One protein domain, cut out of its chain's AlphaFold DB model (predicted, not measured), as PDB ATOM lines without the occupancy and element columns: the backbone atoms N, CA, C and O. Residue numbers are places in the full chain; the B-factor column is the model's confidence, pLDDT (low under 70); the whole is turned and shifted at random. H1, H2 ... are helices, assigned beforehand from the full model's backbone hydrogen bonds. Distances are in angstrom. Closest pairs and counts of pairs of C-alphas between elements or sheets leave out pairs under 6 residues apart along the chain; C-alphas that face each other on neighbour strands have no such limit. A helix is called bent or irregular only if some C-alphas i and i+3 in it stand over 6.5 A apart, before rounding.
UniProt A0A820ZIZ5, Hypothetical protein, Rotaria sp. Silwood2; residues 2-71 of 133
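AT A GLANCE: This is residues 2 to 71 of the 133 residues of the protein "Hypothetical protein" of Rotaria sp. Silwood2 (UniProt A0A820ZIZ5). A long helix, H2, runs out from a small head of H1, H4 and loops; the chain then turns through H3, and residues 48 to 55 fold back to the head. The printed part has 70 residues, four named helices, H1 to H4, and no named strand: all helix. It is loose, with radius of gyration of the C-alphas 13.8 A, spanning 39 by 28 by 21 A.

HOW THE PARTS SIT: H1, residues 5 to 8, only just touches H4, residues 56 to 63, with 3 pairs of C-alphas within 8 A, the closest Val 7 and Ile 57 at 6.8 A. H2, residues 20 to 40, and H4 are apart. In both, every O i to N i+4 pair is within hydrogen-bond range; irregular H3, residues 42 to 47, with C-alphas 43 and 46 7.4 A apart, has 0 of 2, but 2 of 3 O i to N i+3 pairs.

IN THESE COORDINATES: H1, 5.0 A long, begins at C-alpha 5 (42.316, 20.938, -27.277). H2 measures 30.3 A, H3 10.0 A. H4, 10.4 A, ends at C-alpha 63 (30.330, 6.713, -27.552).

THE WHOLE: The printed part has no cut. The H1 to H2 link is long. Residue 2 is under pLDDT 70.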
ATOM      1  N   GLY A   2      46.281  15.410 -30.907       61.81
ATOM      2  CA  GLY A   2      46.433  16.878 -30.916       61.81
ATOM      3  C   GLY A   2      45.210  17.695 -31.343       61.81
ATOM      4  O   GLY A   2      45.353  18.879 -31.594       61.81
ATOM      5  N   PHE A   3      44.022  17.090 -31.467       81.44
ATOM      6  CA  PHE A   3      42.816  17.797 -31.924       81.44
ATOM      7  C   PHE A   3      41.754  17.993 -30.837       81.44
ATOM      8  O   PHE A   3      40.750  18.657 -31.089       81.44
ATOM      9  N   TYR A   4      41.953  17.418 -29.646       92.38
ATOM     10  CA  TYR A   4      40.999  17.553 -28.541       92.38
ATOM     11  C   TYR A   4      40.949  18.987 -28.011       92.38
ATOM     12  O   TYR A   4      39.871  19.551 -27.865       92.38
ATOM     13  N   GLU A   5      42.124  19.589 -27.825       94.62
ATOM     14  CA  GLU A   5      42.316  20.938 -27.277       94.62
ATOM     15  C   GLU A   5      41.529  22.001 -28.060       94.62
ATOM     16  O   GLU A   5      40.924  22.888 -27.472       94.62
ATOM     17  N   HIS A   6      41.429  21.864 -29.387       94.44
ATOM     18  CA  HIS A   6      40.672  22.797 -30.231       94.44
ATOM     19  C   HIS A   6      39.166  22.824 -29.948       94.44
ATOM     20  O   HIS A   6      38.482  23.770 -30.333       94.44
ATOM     21  N   VAL A   7      38.628  21.765 -29.340       96.00
ATOM     22  CA  VAL A   7      37.194  21.620 -29.076       96.00
ATOM     23  C   VAL A   7      36.875  21.467 -27.590       96.00
ATOM     24  O   VAL A   7      35.700  21.375 -27.238       96.00
ATOM     25  N   GLU A   8      37.883  21.463 -26.720       95.88
ATOM     26  CA  GLU A   8      37.723  21.166 -25.298       95.88
ATOM     27  C   GLU A   8      36.807  22.169 -24.587       95.88
ATOM     28  O   GLU A   8      35.892  21.751 -23.880       95.88
ATOM     29  N   ASP A   9      36.954  23.467 -24.867       96.38
ATOM     30  CA  ASP A   9      36.136  24.548 -24.284       96.38
ATOM     31  C   ASP A   9      34.629  24.394 -24.542       96.38
ATOM     32  O   ASP A   9      33.782  25.046 -23.923       96.38
ATOM     33  N   TYR A  10      34.264  23.536 -25.491       96.38
ATOM     34  CA  TYR A  10      32.884  23.287 -25.857       96.38
ATOM     35  C   TYR A  10      32.320  22.019 -25.223       96.38
ATOM     36  O   TYR A  10      31.114  21.825 -25.376       96.38
ATOM     37  N   LYS A  11      33.117  21.175 -24.543       94.75
ATOM     38  CA  LYS A  11      32.748  19.808 -24.116       94.75
ATOM     39  C   LYS A  11      31.504  19.741 -23.227       94.75
ATOM     40  O   LYS A  11      30.639  18.902 -23.483       94.75
ATOM     41  N   ASP A  12      31.347  20.698 -22.315       95.00
ATOM     42  CA  ASP A  12      30.240  20.740 -21.347       95.00
ATOM     43  C   ASP A  12      28.972  21.427 -21.886       95.00
ATOM     44  O   ASP A  12      27.923  21.437 -21.243       95.00
ATOM     45  N   LYS A  13      29.029  22.000 -23.097       95.06
ATOM     46  CA  LYS A  13      27.854  22.605 -23.737       95.06
ATOM     47  C   LYS A  13      26.893  21.534 -24.260       95.06
ATOM     48  O   LYS A  13      27.290  20.434 -24.641       95.06
ATOM     49  N   ARG A  14      25.606  21.883 -24.370       95.06
ATOM     50  CA  ARG A  14      24.568  20.971 -24.876       95.06
ATOM     51  C   ARG A  14      24.865  20.530 -26.317       95.06
ATOM     52  O   ARG A  14      25.141  21.360 -27.186       95.06
ATOM     53  N   VAL A  15      24.748  19.227 -26.589       92.50
ATOM     54  CA  VAL A  15      24.894  18.659 -27.943       92.50
ATOM     55  C   VAL A  15      23.977  19.381 -28.939       92.50
ATOM     56  O   VAL A  15      22.866  19.768 -28.585       92.50
ATOM     57  N   LYS A  16      24.449  19.605 -30.172       91.00
ATOM     58  CA  LYS A  16      23.788  20.425 -31.217       91.00
ATOM     59  C   LYS A  16      23.583  21.912 -30.871       91.00
ATOM     60  O   LYS A  16      23.103  22.664 -31.708       91.00
ATOM     61  N   HIS A  17      23.985  22.357 -29.680       95.31
ATOM     62  CA  HIS A  17      23.833  23.732 -29.197       95.31
ATOM     63  C   HIS A  17      25.117  24.221 -28.504       95.31
ATOM     64  O   HIS A  17      25.073  24.829 -27.435       95.31
ATOM     65  N   ARG A  18      26.281  23.944 -29.111       95.56
ATOM     66  CA  ARG A  18      27.602  24.336 -28.580       95.56
ATOM     67  C   ARG A  18      28.010  25.784 -28.931       95.56
ATOM     68  O   ARG A  18      29.046  26.261 -28.467       95.56
ATOM     69  N   GLY A  19      27.154  26.496 -29.662       96.56
ATOM     70  CA  GLY A  19      27.296  27.913 -30.005       96.56
ATOM     71  C   GLY A  19      28.037  28.165 -31.319       96.56
ATOM     72  O   GLY A  19      28.645  27.261 -31.893       96.56
ATOM     73  N   ASP A  20      27.985  29.414 -31.776       97.25
ATOM     74  CA  ASP A  20      28.428  29.798 -33.121       97.25
ATOM     75  C   ASP A  20      29.927  29.612 -33.336       97.25
ATOM     76  O   ASP A  20      30.329  29.142 -34.393       97.25
ATOM     77  N   ALA A  21      30.756  29.877 -32.322       97.00
ATOM     78  CA  ALA A  21      32.203  29.681 -32.423       97.00
ATOM     79  C   ALA A  21      32.584  28.212 -32.704       97.00
ATOM     80  O   ALA A  21      33.465  27.938 -33.516       97.00
ATOM     81  N   TYR A  22      31.869  27.252 -32.102       97.00
ATOM     82  CA  TYR A  22      32.063  25.829 -32.392       97.00
ATOM     83  C   TYR A  22      31.608  25.473 -33.810       97.00
ATOM     84  O   TYR A  22      32.285  24.724 -34.510       97.00
ATOM     85  N   ASN A  23      30.465  26.016 -34.236       96.56
ATOM     86  CA  ASN A  23      29.935  25.773 -35.576       96.56
ATOM     87  C   ASN A  23      30.865  26.349 -36.654       96.56
ATOM     88  O   ASN A  23      31.167  25.654 -37.617       96.56
ATOM     89  N   GLN A  24      31.406  27.551 -36.446       96.94
ATOM     90  CA  GLN A  24      32.390  28.167 -37.338       96.94
ATOM     91  C   GLN A  24      33.673  27.337 -37.437       96.94
ATOM     92  O   GLN A  24      34.161  27.099 -38.538       96.94
ATOM     93  N   LEU A  25      34.195  26.839 -36.309       95.94
ATOM     94  CA  LEU A  25      35.357  25.945 -36.310       95.94
ATOM     95  C   LEU A  25      35.083  24.672 -37.126       95.94
ATOM     96  O   LEU A  25      35.898  24.268 -37.958       95.94
ATOM     97  N   LYS A  26      33.914  24.052 -36.922       96.56
ATOM     98  CA  LYS A  26      33.485  22.893 -37.709       96.56
ATOM     99  C   LYS A  26      33.377  23.220 -39.193       96.56
ATOM    100  O   LYS A  26      33.791  22.396 -40.005       96.56
ATOM    101  N   ASP A  27      32.824  24.374 -39.552       97.00
ATOM    102  CA  ASP A  27      32.650  24.786 -40.944       97.00
ATOM    103  C   ASP A  27      33.996  25.000 -41.642       97.00
ATOM    104  O   ASP A  27      34.194  24.469 -42.733       97.00
ATOM    105  N   GLN A  28      34.972  25.618 -40.975       96.62
ATOM    106  CA  GLN A  28      36.338  25.750 -41.499       96.62
ATOM    107  C   GLN A  28      36.984  24.387 -41.789       96.62
ATOM    108  O   GLN A  28      37.608  24.179 -42.834       96.62
ATOM    109  N   TRP A  29      36.835  23.424 -40.875       96.38
ATOM    110  CA  TRP A  29      37.354  22.068 -41.083       96.38
ATOM    111  C   TRP A  29      36.615  21.343 -42.206       96.38
ATOM    112  O   TRP A  29      37.244  20.662 -43.017       96.38
ATOM    113  N   LYS A  30      35.292  21.528 -42.281       96.69
ATOM    114  CA  LYS A  30      34.428  20.982 -43.330       96.69
ATOM    115  C   LYS A  30      34.870  21.453 -44.709       96.69
ATOM    116  O   LYS A  30      35.055  20.624 -45.590       96.69
ATOM    117  N   GLU A  31      35.059  22.760 -44.879       96.69
ATOM    118  CA  GLU A  31      35.468  23.380 -46.141       96.69
ATOM    119  C   GLU A  31      36.829  22.859 -46.592       96.69
ATOM    120  O   GLU A  31      36.967  22.410 -47.729       96.69
ATOM    121  N   ARG A  32      37.810  22.801 -45.682       96.75
ATOM    122  CA  ARG A  32      39.147  22.272 -45.986       96.75
ATOM    123  C   ARG A  32      39.116  20.798 -46.395       96.75
ATOM    124  O   ARG A  32      39.800  20.407 -47.339       96.75
ATOM    125  N   MET A  33      38.348  19.968 -45.688       96.38
ATOM    126  CA  MET A  33      38.190  18.548 -46.032       96.38
ATOM    127  C   MET A  33      37.482  18.374 -47.377       96.38
ATOM    128  O   MET A  33      37.898  17.548 -48.189       96.38
ATOM    129  N   LEU A  34      36.441  19.171 -47.625       97.31
ATOM    130  CA  LEU A  34      35.677  19.141 -48.863       97.31
ATOM    131  C   LEU A  34      36.519  19.585 -50.064       97.31
ATOM    132  O   LEU A  34      36.429  18.974 -51.124       97.31
ATOM    133  N   GLU A  35      37.375  20.596 -49.900       97.50
ATOM    134  CA  GLU A  35      38.301  21.037 -50.945       97.50
ATOM    135  C   GLU A  35      39.252  19.903 -51.362       97.50
ATOM    136  O   GLU A  35      39.433  19.656 -52.552       97.50
ATOM    137  N   ILE A  36      39.823  19.177 -50.396       97.75
ATOM    138  CA  ILE A  36      40.697  18.023 -50.664       97.75
ATOM    139  C   ILE A  36      39.907  16.895 -51.336       97.75
ATOM    140  O   ILE A  36      40.354  16.346 -52.339       97.75
ATOM    141  N   PHE A  37      38.712  16.580 -50.832       97.62
ATOM    142  CA  PHE A  37      37.848  15.553 -51.415       97.62
ATOM    143  C   PHE A  37      37.499  15.853 -52.879       97.62
ATOM    144  O   PHE A  37      37.570  14.967 -53.726       97.62
ATOM    145  N   LEU A  38      37.162  17.103 -53.206       98.19
ATOM    146  CA  LEU A  38      36.792  17.501 -54.565       98.19
ATOM    147  C   LEU A  38      37.987  17.645 -55.517       98.19
ATOM    148  O   LEU A  38      37.778  17.604 -56.727       98.19
ATOM    149  N   LYS A  39      39.220  17.778 -55.009       98.12
ATOM    150  CA  LYS A  39      40.431  17.657 -55.842       98.12
ATOM    151  C   LYS A  39      40.574  16.241 -56.402       98.12
ATOM    152  O   LYS A  39      40.873  16.095 -57.581       98.12
ATOM    153  N   GLU A  40      40.297  15.229 -55.582       98.19
ATOM    154  CA  GLU A  40      40.351  13.818 -55.986       98.19
ATOM    155  C   GLU A  40      39.093  13.379 -56.758       98.19
ATOM    156  O   GLU A  40      39.175  12.592 -57.700       98.19
ATOM    157  N   PHE A  41      37.919  13.915 -56.398       97.62
ATOM    158  CA  PHE A  41      36.622  13.526 -56.970       97.62
ATOM    159  C   PHE A  41      35.824  14.722 -57.523       97.62
ATOM    160  O   PHE A  41      34.711  15.007 -57.061       97.62
ATOM    161  N   PRO A  42      36.339  15.436 -58.542       97.31
ATOM    162  CA  PRO A  42      35.721  16.668 -59.038       97.31
ATOM    163  C   PRO A  42      34.324  16.448 -59.635       97.31
ATOM    164  O   PRO A  42      33.449  17.304 -59.525       97.31
ATOM    165  N   ASN A  43      34.073  15.269 -60.212       97.88
ATOM    166  CA  ASN A  43      32.791  14.872 -60.803       97.88
ATOM    167  C   ASN A  43      31.652  14.686 -59.780       97.88
ATOM    168  O   ASN A  43      30.510  14.425 -60.174       97.88
ATOM    169  N   LEU A  44      31.952  14.761 -58.480       97.12
ATOM    170  CA  LEU A  44      30.965  14.656 -57.409       97.12
ATOM    171  C   LEU A  44      30.480  16.016 -56.901       97.12
ATOM    172  O   LEU A  44      29.500  16.031 -56.163       97.12
ATOM    173  N   LYS A  45      31.093  17.137 -57.307       96.31
ATOM    174  CA  LYS A  45      30.776  18.481 -56.789       96.31
ATOM    175  C   LYS A  45      29.277  18.793 -56.801       96.31
ATOM    176  O   LYS A  45      28.719  19.124 -55.761       96.31
ATOM    177  N   ASP A  46      28.621  18.592 -57.940       97.06
ATOM    178  CA  ASP A  46      27.193  18.904 -58.112       97.06
ATOM    179  C   ASP A  46      26.261  17.784 -57.608       97.06
ATOM    180  O   ASP A  46      25.046  17.845 -57.782       97.06
ATOM    181  N   LYS A  47      26.819  16.735 -56.988       97.69
ATOM    182  CA  LYS A  47      26.081  15.591 -56.427       97.69
ATOM    183  C   LYS A  47      26.018  15.619 -54.898       97.69
ATOM    184  O   LYS A  47      25.403  14.741 -54.296       97.69
ATOM    185  N   ILE A  48      26.666  16.594 -54.262       96.75
ATOM    186  CA  ILE A  48      26.696  16.727 -52.806       96.75
ATOM    187  C   ILE A  48      25.428  17.444 -52.343       96.75
ATOM    188  O   ILE A  48      25.237  18.625 -52.608       96.75
ATOM    189  N   VAL A  49      24.576  16.724 -51.612       97.44
ATOM    190  CA  VAL A  49      23.330  17.266 -51.035       97.44
ATOM    191  C   VAL A  49      23.533  17.735 -49.592       97.44
ATOM    192  O   VAL A  49      22.827  18.621 -49.115       97.44
ATOM    193  N   TYR A  50      24.493  17.144 -48.879       96.12
ATOM    194  CA  TYR A  50      24.727  17.422 -47.467       96.12
ATOM    195  C   TYR A  50      26.164  17.098 -47.059       96.12
ATOM    196  O   TYR A  50      26.735  16.108 -47.519       96.12
ATOM    197  N   VAL A  51      26.726  17.914 -46.165       95.69
ATOM    198  CA  VAL A  51      28.036  17.691 -45.544       95.69
ATOM    199  C   VAL A  51      27.950  18.061 -44.066       95.69
ATOM    200  O   VAL A  51      27.527  19.164 -43.720       95.69
ATOM    201  N   ASP A  52      28.411  17.160 -43.207       94.25
ATOM    202  CA  ASP A  52      28.630  17.400 -41.779       94.25
ATOM    203  C   ASP A  52      29.937  16.727 -41.354       94.25
ATOM    204  O   ASP A  52      30.454  15.845 -42.043       94.25
ATOM    205  N   ASN A  53      30.482  17.151 -40.220       94.12
ATOM    206  CA  ASN A  53      31.622  16.508 -39.587       94.12
ATOM    207  C   ASN A  53      31.377  16.313 -38.086       94.12
ATOM    208  O   ASN A  53      30.623  17.047 -37.453       94.12
ATOM    209  N   GLY A  54      32.018  15.299 -37.514       93.19
ATOM    210  CA  GLY A  54      32.114  15.119 -36.068       93.19
ATOM    211  C   GLY A  54      33.446  15.650 -35.546       93.19
ATOM    212  O   GLY A  54      34.427  15.738 -36.282       93.19
ATOM    213  N   THR A  55      33.499  15.968 -34.255       94.62
ATOM    214  CA  THR A  55      34.745  16.313 -33.550       94.62
ATOM    215  C   THR A  55      35.023  15.328 -32.412       94.62
ATOM    216  O   THR A  55      34.187  14.484 -32.100       94.62
ATOM    217  N   ALA A  56      36.169  15.439 -31.737       94.06
ATOM    218  CA  ALA A  56      36.508  14.551 -30.621       94.06
ATOM    219  C   ALA A  56      35.427  14.532 -29.515       94.06
ATOM    220  O   ALA A  56      34.992  13.467 -29.089       94.06
ATOM    221  N   ILE A  57      34.876  15.695 -29.156       95.44
ATOM    222  CA  ILE A  57      33.760  15.804 -28.197       95.44
ATOM    223  C   ILE A  57      32.407  15.310 -28.750       95.44
ATOM    224  O   ILE A  57      31.431  15.204 -28.008       95.44
ATOM    225  N   THR A  58      32.310  15.043 -30.059       94.25
ATOM    226  CA  THR A  58      31.170  14.314 -30.644       94.25
ATOM    227  C   THR A  58      31.273  12.835 -30.284       94.25
ATOM    228  O   THR A  58      30.289  12.253 -29.836       94.25
ATOM    229  N   ASN A  59      32.471  12.253 -30.407       93.56
ATOM    230  CA  ASN A  59      32.731  10.868 -30.016       93.56
ATOM    231  C   ASN A  59      32.526  10.673 -28.510       93.56
ATOM    232  O   ASN A  59      31.822   9.746 -28.128       93.56
ATOM    233  N   ASP A  60      33.027  11.582 -27.668       93.12
ATOM    234  CA  ASP A  60      32.829  11.489 -26.212       93.12
ATOM    235  C   ASP A  60      31.348  11.461 -25.835       93.12
ATOM    236  O   ASP A  60      30.930  10.649 -25.013       93.12
ATOM    237  N   PHE A  61      30.533  12.299 -26.481       93.75
ATOM    238  CA  PHE A  61      29.101  12.357 -26.203       93.75
ATOM    239  C   PHE A  61      28.358  11.087 -26.639       93.75
ATOM    240  O   PHE A  61      27.550  10.562 -25.877       93.75
ATOM    241  N   TYR A  62      28.588  10.604 -27.864       93.56
ATOM    242  CA  TYR A  62      27.808   9.487 -28.416       93.56
ATOM    243  C   TYR A  62      28.349   8.105 -28.045       93.56
ATOM    244  O   TYR A  62      27.580   7.147 -28.021       93.56
ATOM    245  N   LEU A  63      29.652   7.988 -27.789       90.69
ATOM    246  CA  LEU A  63      30.330   6.713 -27.552       90.69
ATOM    247  C   LEU A  63      30.843   6.567 -26.113       90.69
ATOM    248  O   LEU A  63      31.328   5.495 -25.762       90.69
ATOM    249  N   GLY A  64      30.767   7.618 -25.287       89.25
ATOM    250  CA  GLY A  64      31.310   7.596 -23.924       89.25
ATOM    251  C   GLY A  64      32.831   7.426 -23.891       89.25
ATOM    252  O   GLY A  64      33.367   6.822 -22.965       89.25
ATOM    253  N   THR A  65      33.526   7.891 -24.931       89.50
ATOM    254  CA  THR A  65      34.979   7.735 -25.058       89.50
ATOM    255  C   THR A  65      35.742   8.696 -24.158       89.50
ATOM    256  O   THR A  65      35.219   9.719 -23.723       89.50
ATOM    257  N   TYR A  66      37.017   8.388 -23.921       88.31
ATOM    258  CA  TYR A  66      37.965   9.326 -23.333       88.31
ATOM    259  C   TYR A  66      38.717  10.070 -24.442       88.31
ATOM    260  O   TYR A  66      39.373   9.446 -25.277       88.31
ATOM    261  N   HIS A  67      38.642  11.401 -24.454       91.44
ATOM    262  CA  HIS A  67      39.401  12.267 -25.367       91.44
ATOM    263  C   HIS A  67      39.185  11.969 -26.868       91.44
ATOM    264  O   HIS A  67      40.099  12.044 -27.694       91.44
ATOM    265  N   GLY A  68      37.956  11.628 -27.242       90.69
ATOM    266  CA  GLY A  68      37.507  11.378 -28.608       90.69
ATOM    267  C   GLY A  68      37.937  10.044 -29.207       90.69
ATOM    268  O   GLY A  68      37.837   9.874 -30.427       90.69
ATOM    269  N   ALA A  69      38.421   9.119 -28.378       89.06
ATOM    270  CA  ALA A  69      38.961   7.816 -28.749       89.06
ATOM    271  C   ALA A  69      37.900   6.835 -29.296       89.06
ATOM    272  O   ALA A  69      37.631   5.794 -28.702       89.06
ATOM    273  N   ALA A  70      37.307   7.131 -30.459       84.69
ATOM    274  CA  ALA A  70      36.283   6.288 -31.096       84.69
ATOM    275  C   ALA A  70      36.750   4.843 -31.340       84.69
ATOM    276  O   ALA A  70      35.973   3.899 -31.213       84.69
ATOM    277  N   CYS A  71      38.038   4.674 -31.635       84.12
ATOM    278  CA  CYS A  71      38.687   3.383 -31.853       84.12
ATOM    279  C   CYS A  71      39.473   2.899 -30.621       84.12
ATOM    280  O   CYS A  71      40.378   2.080 -30.752       84.12
TER     281      CYS A  71